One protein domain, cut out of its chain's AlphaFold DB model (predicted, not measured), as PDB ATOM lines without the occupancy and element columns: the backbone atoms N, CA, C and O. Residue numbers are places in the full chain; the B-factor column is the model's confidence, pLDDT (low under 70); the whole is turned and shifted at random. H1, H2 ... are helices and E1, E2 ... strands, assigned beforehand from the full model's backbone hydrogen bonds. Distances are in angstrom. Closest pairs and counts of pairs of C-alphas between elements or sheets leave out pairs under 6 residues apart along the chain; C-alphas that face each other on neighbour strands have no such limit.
ATOM      1  N   THR A 198     -31.822 -23.010  17.147       86.62
ATOM      2  CA  THR A 198     -30.734 -22.031  17.272       86.62
ATOM      3  C   THR A 198     -29.931 -22.260  18.552       86.62
ATOM      4  O   THR A 198     -28.701 -22.283  18.501       86.62
ATOM      5  N   GLU A 199     -30.597 -22.461  19.692       87.06
ATOM      6  CA  GLU A 199     -29.909 -22.744  20.957       87.06
ATOM      7  C   GLU A 199     -29.217 -24.104  20.912       87.06
ATOM      8  O   GLU A 199     -28.080 -24.211  21.359       87.06
ATOM      9  N   ASP A 200     -29.825 -25.101  20.270       87.00
ATOM     10  CA  ASP A 200     -29.214 -26.418  20.087       87.00
ATOM     11  C   ASP A 200     -27.926 -26.343  19.267       87.00
ATOM     12  O   ASP A 200     -26.929 -26.995  19.587       87.00
ATOM     13  N   ALA A 201     -27.921 -25.535  18.207       88.31
ATOM     14  CA  ALA A 201     -26.739 -25.327  17.381       88.31
ATOM     15  C   ALA A 201     -25.620 -24.605  18.153       88.31
ATOM     16  O   ALA A 201     -24.450 -24.978  18.029       88.31
ATOM     17  N   LEU A 202     -25.969 -23.626  18.996       89.25
ATOM     18  CA  LEU A 202     -25.022 -22.936  19.880       89.25
ATOM     19  C   LEU A 202     -24.492 -23.845  20.982       89.25
ATOM     20  O   LEU A 202     -23.300 -23.806  21.282       89.25
ATOM     21  N   PHE A 203     -25.350 -24.682  21.561       89.00
ATOM     22  CA  PHE A 203     -24.960 -25.670  22.554       89.00
ATOM     23  C   PHE A 203     -23.931 -26.638  21.971       89.00
ATOM     24  O   PHE A 203     -22.839 -26.768  22.524       89.00
ATOM     25  N   ARG A 204     -24.216 -27.222  20.795       88.56
ATOM     26  CA  ARG A 204     -23.254 -28.064  20.067       88.56
ATOM     27  C   ARG A 204     -21.947 -27.316  19.809       88.56
ATOM     28  O   ARG A 204     -20.880 -27.847  20.101       88.56
ATOM     29  N   GLN A 205     -22.007 -26.072  19.322       90.06
ATOM     30  CA  GLN A 205     -20.806 -25.266  19.071       90.06
ATOM     31  C   GLN A 205     -19.934 -25.116  20.319       90.06
ATOM     32  O   GLN A 205     -18.724 -25.344  20.253       90.06
ATOM     33  N   ARG A 206     -20.539 -24.754  21.454       87.44
ATOM     34  CA  ARG A 206     -19.833 -24.553  22.724       87.44
ATOM     35  C   ARG A 206     -19.241 -25.859  23.230       87.44
ATOM     36  O   ARG A 206     -18.045 -25.900  23.509       87.44
ATOM     37  N   LEU A 207     -20.048 -26.913  23.274       87.50
ATOM     38  CA  LEU A 207     -19.652 -28.239  23.724       87.50
ATOM     39  C   LEU A 207     -18.453 -28.765  22.918       87.50
ATOM     40  O   LEU A 207     -17.426 -29.127  23.488       87.50
ATOM     41  N   PHE A 208     -18.530 -28.713  21.587       85.19
ATOM     42  CA  PHE A 208     -17.459 -29.205  20.719       85.19
ATOM     43  C   PHE A 208     -16.236 -28.289  20.677       85.19
ATOM     44  O   PHE A 208     -15.133 -28.771  20.435       85.19
ATOM     45  N   SER A 209     -16.379 -26.997  20.992       84.88
ATOM     46  CA  SER A 209     -15.224 -26.106  21.150       84.88
ATOM     47  C   SER A 209     -14.347 -26.440  22.365       84.88
ATOM     48  O   SER A 209     -13.195 -26.009  22.400       84.88
ATOM     49  N   ARG A 210     -14.867 -27.216  23.331       83.44
ATOM     50  CA  ARG A 210     -14.115 -27.720  24.495       83.44
ATOM     51  C   ARG A 210     -13.320 -28.988  24.189       83.44
ATOM     52  O   ARG A 210     -12.416 -29.331  24.945       83.44
ATOM     53  N   ILE A 211     -13.635 -29.696  23.101       81.50
ATOM     54  CA  ILE A 211     -12.898 -30.904  22.729       81.50
ATOM     55  C   ILE A 211     -11.531 -30.495  22.185       81.50
ATOM     56  O   ILE A 211     -11.395 -30.059  21.041       81.50
ATOM     57  N   ASN A 212     -10.492 -30.671  22.998       69.56
ATOM     58  CA  ASN A 212      -9.120 -30.591  22.524       69.56
ATOM     59  C   ASN A 212      -8.796 -31.858  21.713       69.56
ATOM     60  O   ASN A 212      -9.043 -32.975  22.172       69.56
ATOM     61  N   ARG A 213      -8.209 -31.704  20.516       59.12
ATOM     62  CA  ARG A 213      -7.890 -32.810  19.586       59.12
ATOM     63  C   ARG A 213      -7.029 -33.921  20.205       59.12
ATOM     64  O   ARG A 213      -6.975 -35.007  19.637       59.12
ATOM     65  N   LYS A 214      -6.347 -33.654  21.324       58.44
ATOM     66  CA  LYS A 214      -5.370 -34.568  21.924       58.44
ATOM     67  C   LYS A 214      -5.854 -35.377  23.140       58.44
ATOM     68  O   LYS A 214      -5.114 -36.275  23.516       58.44
ATOM     69  N   GLN A 215      -7.013 -35.113  23.768       56.03
ATOM     70  CA  GLN A 215      -7.214 -35.597  25.159       56.03
ATOM     71  C   GLN A 215      -8.567 -36.210  25.569       56.03
ATOM     72  O   GLN A 215      -8.658 -36.695  26.688       56.03
ATOM     73  N   ASN A 216      -9.584 -36.306  24.707       72.94
ATOM     74  CA  ASN A 216     -10.934 -36.677  25.179       72.94
ATOM     75  C   ASN A 216     -11.509 -37.961  24.562       72.94
ATOM     76  O   ASN A 216     -12.719 -38.037  24.358       72.94
ATOM     77  N   PHE A 217     -10.682 -38.961  24.242       88.50
ATOM     78  CA  PHE A 217     -11.194 -40.265  23.809       88.50
ATOM     79  C   PHE A 217     -11.133 -41.292  24.931       88.50
ATOM     80  O   PHE A 217     -10.102 -41.434  25.581       88.50
ATOM     81  N   VAL A 218     -12.210 -42.055  25.092       92.44
ATOM     82  CA  VAL A 218     -12.228 -43.265  25.920       92.44
ATOM     83  C   VAL A 218     -12.646 -44.466  25.083       92.44
ATOM     84  O   VAL A 218     -13.334 -44.320  24.069       92.44
ATOM     85  N   LEU A 219     -12.197 -45.649  25.495       94.69
ATOM     86  CA  LEU A 219     -12.651 -46.923  24.953       94.69
ATOM     87  C   LEU A 219     -13.682 -47.513  25.912       94.69
ATOM     88  O   LEU A 219     -13.388 -47.668  27.092       94.69
ATOM     89  N   ILE A 220     -14.869 -47.819  25.399       94.88
ATOM     90  CA  ILE A 220     -15.947 -48.500  26.124       94.88
ATOM     91  C   ILE A 220     -16.424 -49.609  25.192       94.88
ATOM     92  O   ILE A 220     -16.761 -49.327  24.043       94.88
ATOM     93  N   ASP A 221     -16.332 -50.865  25.628       94.25
ATOM     94  CA  ASP A 221     -16.682 -52.052  24.831       94.25
ATOM     95  C   ASP A 221     -16.068 -52.053  23.418       94.25
ATOM     96  O   ASP A 221     -16.747 -52.236  22.408       94.25
ATOM     97  N   ASN A 222     -14.759 -51.785  23.330       94.88
ATOM     98  CA  ASN A 222     -13.991 -51.671  22.077       94.88
ATOM     99  C   ASN A 222     -14.447 -50.559  21.110       94.88
ATOM    100  O   ASN A 222     -13.917 -50.445  20.002       94.88
ATOM    101  N   LYS A 223     -15.371 -49.686  21.522       94.56
ATOM    102  CA  LYS A 223     -15.800 -48.511  20.758       94.56
ATOM    103  C   LYS A 223     -15.147 -47.244  21.310       94.56
ATOM    104  O   LYS A 223     -14.961 -47.085  22.514       94.56
ATOM    105  N   LYS A 224     -14.766 -46.328  20.411       93.75
ATOM    106  CA  LYS A 224     -14.151 -45.037  20.767       93.75
ATOM    107  C   LYS A 224     -15.223 -43.972  20.952       93.75
ATOM    108  O   LYS A 224     -15.964 -43.689  20.012       93.75
ATOM    109  N   TYR A 225     -15.214 -43.317  22.105       93.75
ATOM    110  CA  TYR A 225     -16.132 -42.231  22.446       93.75
ATOM    111  C   TYR A 225     -15.381 -40.938  22.704       93.75
ATOM    112  O   TYR A 225     -14.322 -40.954  23.324       93.75
ATOM    113  N   TYR A 226     -15.961 -39.815  22.288       91.62
ATOM    114  CA  TYR A 226     -15.634 -38.515  22.857       91.62
ATOM    115  C   TYR A 226     -16.236 -38.435  24.258       91.62
ATOM    116  O   TYR A 226     -17.454 -38.529  24.389       91.62
ATOM    117  N   LYS A 227     -15.402 -38.242  25.281       92.94
ATOM    118  CA  LYS A 227     -15.822 -37.971  26.659       92.94
ATOM    119  C   LYS A 227     -15.830 -36.462  26.885       92.94
ATOM    120  O   LYS A 227     -14.784 -35.821  26.810       92.94
ATOM    121  N   ILE A 228     -17.002 -35.891  27.137       91.06
ATOM    122  CA  ILE A 228     -17.181 -34.446  27.285       91.06
ATOM    123  C   ILE A 228     -17.799 -34.166  28.648       91.06
ATOM    124  O   ILE A 228     -18.905 -34.613  28.927       91.06
ATOM    125  N   GLU A 229     -17.088 -33.430  29.493       90.31
ATOM    126  CA  GLU A 229     -17.618 -32.987  30.782       90.31
ATOM    127  C   GLU A 229     -18.733 -31.950  30.575       90.31
ATOM    128  O   GLU A 229     -18.590 -30.998  29.795       90.31
ATOM    129  N   LEU A 230     -19.858 -32.168  31.251       89.56
ATOM    130  CA  LEU A 230     -21.013 -31.281  31.282       89.56
ATOM    131  C   LEU A 230     -20.976 -30.489  32.586       89.56
ATOM    132  O   LEU A 230     -20.869 -31.069  33.665       89.56
ATOM    133  N   PHE A 231     -21.116 -29.167  32.504       82.94
ATOM    134  CA  PHE A 231     -21.126 -28.342  33.705       82.94
ATOM    135  C   PHE A 231     -22.551 -28.169  34.220       82.94
ATOM    136  O   PHE A 231     -23.413 -27.597  33.548       82.94
ATOM    137  N   GLU A 232     -22.779 -28.570  35.466       68.88
ATOM    138  CA  GLU A 232     -24.008 -28.301  36.217       68.88
ATOM    139  C   GLU A 232     -23.997 -26.846  36.732       68.88
ATOM    140  O   GLU A 232     -24.063 -26.553  37.922       68.88
ATOM    141  N   ASN A 233     -23.784 -25.882  35.835       60.97
ATOM    142  CA  ASN A 233     -23.540 -24.505  36.245       60.97
ATOM    143  C   ASN A 233     -24.863 -23.744  36.441       60.97
ATOM    144  O   ASN A 233     -25.582 -23.489  35.475       60.97
ATOM    145  N   LYS A 234     -25.140 -23.285  37.671       50.81
ATOM    146  CA  LYS A 234     -26.293 -22.418  38.022       50.81
ATOM    147  C   LYS A 234     -26.259 -21.022  37.365       50.81
ATOM    148  O   LYS A 234     -27.232 -20.283  37.463       50.81
ATOM    149  N   LYS A 235     -25.148 -20.644  36.714       48.34
ATOM    150  CA  LYS A 235     -24.952 -19.348  36.025       48.34
ATOM    151  C   LYS A 235     -24.911 -19.453  34.494       48.34
ATOM    152  O   LYS A 235     -24.497 -18.502  33.829       48.34
ATOM    153  N   ALA A 236     -25.268 -20.599  33.913       48.81
ATOM    154  CA  ALA A 236     -25.223 -20.756  32.465       48.81
ATOM    155  C   ALA A 236     -26.174 -19.754  31.791       48.81
ATOM    156  O   ALA A 236     -27.341 -19.652  32.138       48.81
ATOM    157  N   THR A 237     -25.681 -19.033  30.785       49.84
ATOM    158  CA  THR A 237     -26.438 -18.092  29.924       49.84
ATOM    159  C   THR A 237     -27.638 -18.703  29.173       49.84
ATOM    160  O   THR A 237     -28.222 -18.045  28.316       49.84
ATOM    161  N   PHE A 238     -27.957 -19.972  29.419       54.56
ATOM    162  CA  PHE A 238     -29.082 -20.682  28.829       54.56
ATOM    163  C   PHE A 238     -30.243 -20.724  29.820       54.56
ATOM    164  O   PHE A 238     -30.044 -20.740  31.029       54.56
ATOM    165  N   LYS A 239     -31.469 -20.782  29.295       59.66
ATOM    166  CA  LYS A 239     -32.664 -21.031  30.114       59.66
ATOM    167  C   LYS A 239     -32.704 -22.462  30.685       59.66
ATOM    168  O   LYS A 239     -33.434 -22.699  31.636       59.66
ATOM    169  N   GLU A 240     -31.933 -23.379  30.098       70.31
ATOM    170  CA  GLU A 240     -31.844 -24.816  30.398       70.31
ATOM    171  C   GLU A 240     -30.406 -25.156  30.847       70.31
ATOM    172  O   GLU A 240     -29.445 -24.578  30.326       70.31
ATOM    173  N   ASN A 241     -30.232 -26.069  31.812       81.56
ATOM    174  CA  ASN A 241     -28.895 -26.516  32.227       81.56
ATOM    175  C   ASN A 241     -28.240 -27.397  31.135       81.56
ATOM    176  O   ASN A 241     -28.919 -27.963  30.277       81.56
ATOM    177  N   GLU A 242     -26.904 -27.515  31.127       86.19
ATOM    178  CA  GLU A 242     -26.201 -28.259  30.062       86.19
ATOM    179  C   GLU A 242     -26.586 -29.744  30.014       86.19
ATOM    180  O   GLU A 242     -26.560 -30.347  28.943       86.19
ATOM    181  N   LEU A 243     -26.956 -30.325  31.157       88.69
ATOM    182  CA  LEU A 243     -27.352 -31.725  31.276       88.69
ATOM    183  C   LEU A 243     -28.667 -32.012  30.539       88.69
ATOM    184  O   LEU A 243     -28.748 -32.967  29.767       88.69
ATOM    185  N   GLU A 244     -29.684 -31.183  30.752       87.81
ATOM    186  CA  GLU A 244     -30.982 -31.275  30.082       87.81
ATOM    187  C   GLU A 244     -30.835 -31.033  28.580       87.81
ATOM    188  O   GLU A 244     -31.281 -31.865  27.784       87.81
ATOM    189  N   ALA A 245     -30.086 -29.996  28.188       86.44
ATOM    190  CA  ALA A 245     -29.791 -29.733  26.783       86.44
ATOM    191  C   ALA A 245     -29.055 -30.917  26.132       86.44
ATOM    192  O   ALA A 245     -29.404 -31.337  25.027       86.44
ATOM    193  N   ALA A 246     -28.076 -31.512  26.824       89.94
ATOM    194  CA  ALA A 246     -27.362 -32.685  26.336       89.94
ATOM    195  C   ALA A 246     -28.293 -33.896  26.183       89.94
ATOM    196  O   ALA A 246     -28.295 -34.517  25.122       89.94
ATOM    197  N   ARG A 247     -29.130 -34.209  27.181       90.38
ATOM    198  CA  ARG A 247     -30.116 -35.305  27.097       90.38
ATOM    199  C   ARG A 247     -31.067 -35.098  25.928       90.38
ATOM    200  O   ARG A 247     -31.264 -36.001  25.119       90.38
ATOM    201  N   ARG A 248     -31.607 -33.890  25.804       87.69
ATOM    202  CA  ARG A 248     -32.560 -33.519  24.763       87.69
ATOM    203  C   ARG A 248     -31.944 -33.560  23.370       87.69
ATOM    204  O   ARG A 248     -32.620 -33.976  22.439       87.69
ATOM    205  N   ILE A 249     -30.698 -33.118  23.194       86.44
ATOM    206  CA  ILE A 249     -30.038 -33.062  21.881       86.44
ATOM    207  C   ILE A 249     -29.441 -34.419  21.509       86.44
ATOM    208  O   ILE A 249     -29.650 -34.869  20.386       86.44
ATOM    209  N   PHE A 250     -28.714 -35.062  22.424       89.00
ATOM    210  CA  PHE A 250     -27.908 -36.252  22.146       89.00
ATOM    211  C   PHE A 250     -28.622 -37.572  22.442       89.00
ATOM    212  O   PHE A 250     -28.306 -38.563  21.797       89.00
ATOM    213  N   GLY A 251     -29.625 -37.593  23.327       89.38
ATOM    214  CA  GLY A 251     -30.347 -38.818  23.705       89.38
ATOM    215  C   GLY A 251     -31.165 -39.465  22.579       89.38
ATOM    216  O   GLY A 251     -31.657 -40.575  22.731       89.38
ATOM    217  N   LYS A 252     -31.299 -38.784  21.438       86.06
ATOM    218  CA  LYS A 252     -31.941 -39.284  20.210       86.06
ATOM    219  C   LYS A 252     -30.965 -39.932  19.224       86.06
ATOM    220  O   LYS A 252     -31.399 -40.402  18.177       86.06
ATOM    221  N   TYR A 253     -29.667 -39.941  19.526       87.00
ATOM    222  CA  TYR A 253     -28.657 -40.580  18.690       87.00
ATOM    223  C   TYR A 253     -28.213 -41.895  19.308       87.00
ATOM    224  O   TYR A 253     -27.847 -41.952  20.481       87.00
ATOM    225  N   GLU A 254     -28.219 -42.942  18.489       90.12
ATOM    226  CA  GLU A 254     -27.765 -44.261  18.901       90.12
ATOM    227  C   GLU A 254     -26.315 -44.210  19.401       90.12
ATOM    228  O   GLU A 254     -25.438 -43.592  18.789       90.12
ATOM    229  N   GLY A 255     -26.077 -44.835  20.554       91.69
ATOM    230  CA  GLY A 255     -24.767 -44.891  21.192       91.69
ATOM    231  C   GLY A 255     -24.347 -43.621  21.936       91.69
ATOM    232  O   GLY A 255     -23.336 -43.666  22.626       91.69
ATOM    233  N   CYS A 256     -25.083 -42.511  21.858       93.44
ATOM    234  CA  CYS A 256     -24.839 -41.368  22.737       93.44
ATOM    235  C   CYS A 256     -25.461 -41.620  24.114       93.44
ATOM    236  O   CYS A 256     -26.633 -41.978  24.208       93.44
ATOM    237  N   PHE A 257     -24.712 -41.382  25.189       95.81
ATOM    238  CA  PHE A 257     -25.237 -41.511  26.550       95.81
ATOM    239  C   PHE A 257     -24.584 -40.523  27.511       95.81
ATOM    240  O   PHE A 257     -23.553 -39.919  27.211       95.81
ATOM    241  N   ILE A 258     -25.229 -40.324  28.659       95.31
ATOM    242  CA  ILE A 258     -24.771 -39.419  29.708       95.31
ATOM    243  C   ILE A 258     -24.656 -40.201  31.009       95.31
ATOM    244  O   ILE A 258     -25.599 -40.895  31.388       95.31
ATOM    245  N   GLU A 259     -23.535 -40.050  31.701       96.06
ATOM    246  CA  GLU A 259     -23.228 -40.779  32.930       96.06
ATOM    247  C   GLU A 259     -22.701 -39.830  34.007       96.06
ATOM    248  O   GLU A 259     -22.024 -38.846  33.699       96.06
ATOM    249  N   ASN A 260     -23.019 -40.115  35.271       95.25
ATOM    250  CA  ASN A 260     -22.420 -39.428  36.409       95.25
ATOM    251  C   ASN A 260     -21.220 -40.242  36.903       95.25
ATOM    252  O   ASN A 260     -21.380 -41.395  37.291       95.25
ATOM    253  N   ILE A 261     -20.033 -39.644  36.892       94.25
ATOM    254  CA  ILE A 261     -18.792 -40.272  37.346       94.25
ATOM    255  C   ILE A 261     -18.146 -39.318  38.344       94.25
ATOM    256  O   ILE A 261     -17.806 -38.191  37.988       94.25
ATOM    257  N   ASN A 262     -17.961 -39.767  39.587       94.06
ATOM    258  CA  ASN A 262     -17.341 -38.978  40.658       94.06
ATOM    259  C   ASN A 262     -17.978 -37.585  40.816       94.06
ATOM    260  O   ASN A 262     -17.282 -36.574  40.794       94.06
ATOM    261  N   GLN A 263     -19.312 -37.535  40.933       90.56
ATOM    262  CA  GLN A 263     -20.096 -36.298  41.095       90.56
ATOM    263  C   GLN A 263     -20.067 -35.346  39.886       90.56
ATOM    264  O   GLN A 263     -20.599 -34.243  39.968       90.56
ATOM    265  N   SER A 264     -19.497 -35.763  38.754       90.12
ATOM    266  CA  SER A 264     -19.444 -34.974  37.520       90.12
ATOM    267  C   SER A 264     -20.226 -35.668  36.408       90.12
ATOM    268  O   SER A 264     -20.166 -36.889  36.263       90.12
ATOM    269  N   TRP A 265     -20.969 -34.904  35.608       93.44
ATOM    270  CA  TRP A 265     -21.727 -35.443  34.479       93.44
ATOM    271  C   TRP A 265     -20.877 -35.447  33.210       93.44
ATOM    272  O   TRP A 265     -20.269 -34.441  32.853       93.44
ATOM    273  N   PHE A 266     -20.874 -36.562  32.486       93.19
ATOM    274  CA  PHE A 266     -20.157 -36.714  31.225       93.19
ATOM    275  C   PHE A 266     -21.106 -37.138  30.114       93.19
ATOM    276  O   PHE A 266     -21.910 -38.047  30.289       93.19
ATOM    277  N   LEU A 267     -20.978 -36.501  28.955       94.31
ATOM    278  CA  LEU A 267     -21.576 -36.933  27.702       94.31
ATOM    279  C   LEU A 267     -20.560 -37.765  26.917       94.31
ATOM    280  O   LEU A 267     -19.440 -37.314  26.658       94.31
ATOM    281  N   PHE A 268     -20.990 -38.943  26.483       94.50
ATOM    282  CA  PHE A 268     -20.242 -39.837  25.614       94.50
ATOM    283  C   PHE A 268     -20.866 -39.826  24.222       94.50
ATOM    284  O   PHE A 268     -22.040 -40.153  24.057       94.50
ATOM    285  N   VAL A 269     -20.084 -39.433  23.212       92.31
ATOM    286  CA  VAL A 269     -20.516 -39.396  21.803       92.31
ATOM    287  C   VAL A 269     -19.645 -40.358  20.991       92.31
ATOM    288  O   VAL A 269     -18.424 -40.175  20.992       92.31
ATOM    289  N   PRO A 270     -20.207 -41.356  20.285       92.94
ATOM    290  CA  PRO A 270     -19.425 -42.266  19.451       92.94
ATOM    291  C   PRO A 270     -18.572 -41.517  18.419       92.94
ATOM    292  O   PRO A 270     -18.989 -40.504  17.853       92.94
ATOM    293  N   ARG A 271     -17.356 -41.998  18.146       88.88
ATOM    294  CA  ARG A 271     -16.455 -41.354  17.172       88.88
ATOM    295  C   ARG A 271     -17.005 -41.390  15.743       88.88
ATOM    296  O   ARG A 271     -16.729 -40.485  14.958       88.88
ATOM    297  N   ASP A 272     -17.729 -42.449  15.419       87.31
ATOM    298  CA  ASP A 272     -18.395 -42.724  14.146       87.31
ATOM    299  C   ASP A 272     -19.797 -42.107  14.051       87.31
ATOM    300  O   ASP A 272     -20.454 -42.226  13.015       87.31
ATOM    301  N   CYS A 273     -20.244 -41.397  15.092       84.12
ATOM    302  CA  CYS A 273     -21.520 -40.702  15.062       84.12
ATOM    303  C   CYS A 273     -21.559 -39.697  13.898       84.12
ATOM    304  O   CYS A 273     -20.536 -39.120  13.508       84.12
ATOM    305  N   SER A 274     -22.746 -39.494  13.314       77.50
ATOM    306  CA  SER A 274     -22.887 -38.726  12.072       77.50
ATOM    307  C   SER A 274     -22.180 -37.363  12.153       77.50
ATOM    308  O   SER A 274     -22.306 -36.629  13.136       77.50
ATOM    309  N   ARG A 275     -21.443 -36.984  11.095       65.38
ATOM    310  CA  ARG A 275     -20.690 -35.709  11.050       65.38
ATOM    311  C   ARG A 275     -21.567 -34.487  11.353       65.38
ATOM    312  O   ARG A 275     -21.047 -33.476  11.820       65.38
ATOM    313  N   GLY A 276     -22.878 -34.589  11.110       67.56
ATOM    314  CA  GLY A 276     -23.869 -33.561  11.422       67.56
ATOM    315  C   GLY A 276     -23.891 -33.163  12.900       67.56
ATOM    316  O   GLY A 276     -24.047 -31.983  13.200       67.56
ATOM    317  N   ILE A 277     -23.631 -34.105  13.809       71.31
ATOM    318  CA  ILE A 277     -23.629 -33.881  15.262       71.31
ATOM    319  C   ILE A 277     -22.459 -32.994  15.683       71.31
ATOM    320  O   ILE A 277     -22.642 -32.058  16.456       71.31
ATOM    321  N   PHE A 278     -21.273 -33.246  15.128       70.56
ATOM    322  CA  PHE A 278     -20.073 -32.435  15.374       70.56
ATOM    323  C   PHE A 278     -20.101 -31.111  14.622       70.56
ATOM    324  O   PHE A 278     -19.407 -30.156  14.979       70.56
ATOM    325  N   SER A 279     -20.885 -31.044  13.550       69.12
ATOM    326  CA  SER A 279     -21.042 -29.818  12.806       69.12
ATOM    327  C   SER A 279     -21.939 -28.872  13.601       69.12
ATOM    328  O   SER A 279     -23.148 -29.058  13.727       69.12
TER     329      SER A 279
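This is residues 198 to 279 of the 366 residues of an uncharacterized protein of Candidatus Micrarchaeota archaeon (UniProt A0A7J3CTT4). A strongly twisted sheet of four strands, curled like part of a barrel and made of the two hairpins E1-E2 and E3-E4, has the helix H2 packed over one face, along the strands. The longest helix, H1, about perpendicular to H2, only grazes the sheet with its residues 207 to 208, and the short H3 near the end of the printed part is off the sheet. The printed part has 82 residues with three named helices and four named strands, in the order H1 E1 E2 H2 E3 E4 H3; the sheet's order is E1 E2 E4 E3, antiparallel throughout, and the class is mixed, helices and strands. The whole is compact, with a radius of gyration of the C-alphas of 12.3 A and spans of 37 by 30 by 25 A.

The inner strands E2, residues 223 to 230, and E4, residues 264 to 270, are antiparallel neighbours at 144 degrees, with N 228 and O 267 2.9 A apart, within hydrogen-bond range. E1, residues 217 to 220, is an edge strand and forms a hairpin with E2, with N 218 and O 225 at 3.0 A. E3, residues 257 to 261, is the other edge strand and forms a hairpin with E4, with N 259 and O 266 at 2.9 A. H2, residues 242 to 250, is on the sheet at a height over the sheet of 9.0 A; it lies over E4, only just, with 6 of its 9 C-alphas falling on E4 and 2 on E3, and stands at 18 degrees to E4 on the local plane. The closest C-alphas of H2 and E4 are those of Ala 246 and Leu 267, 7.3 A apart. E2, H2 and E3 form a split strand-helix-strand unit, two strands running the same way with E4 between them in the sheet, and its crossover is right-handed. H1, residues 198 to 209, only just touches H2, with its residues 200 to 203 alone and 3 pairs of C-alphas within 8 A; the closest C-alphas, those of Asp 200 and Ile 249, are 6.9 A apart, and the lines are about perpendicular at 77 degrees. With residues 204 to 208 alone H1 only just touches H3, residues 275 to 278, again with 3 pairs; the closest C-alphas are those of Phe 208 and Phe 278, 6.8 A apart. In H1 and H2 every O i to N i+4 pair is within hydrogen-bond range; H3 is too short for such a pair, and its one O i to N i+3 pair is within range.

E2 is 20.9 A long from first to last C-alpha and E4 19.5 A; E3 is 12.6 A and E1 9.8 A. H1 is 16.5 A long, from C-alpha 198 at (-30.734, -22.031, 17.272) to C-alpha 209 at (-15.224, -26.106, 21.150). H2 is 11.4 A long, and H3 is 5.5 A, ending with C-alpha 278 at (-20.073, -32.435, 15.374).

The two C-alphas farthest apart, those of Asn 222 and Lys 235, are 36.9 A apart. The printed part has no cut. The link from E2 to H2, 11 residues, is long. The mean pLDDT of the printed part is 83.3, and it is under 70 at residues 212 to 215, 232 to 239, 275 to 276 and 279.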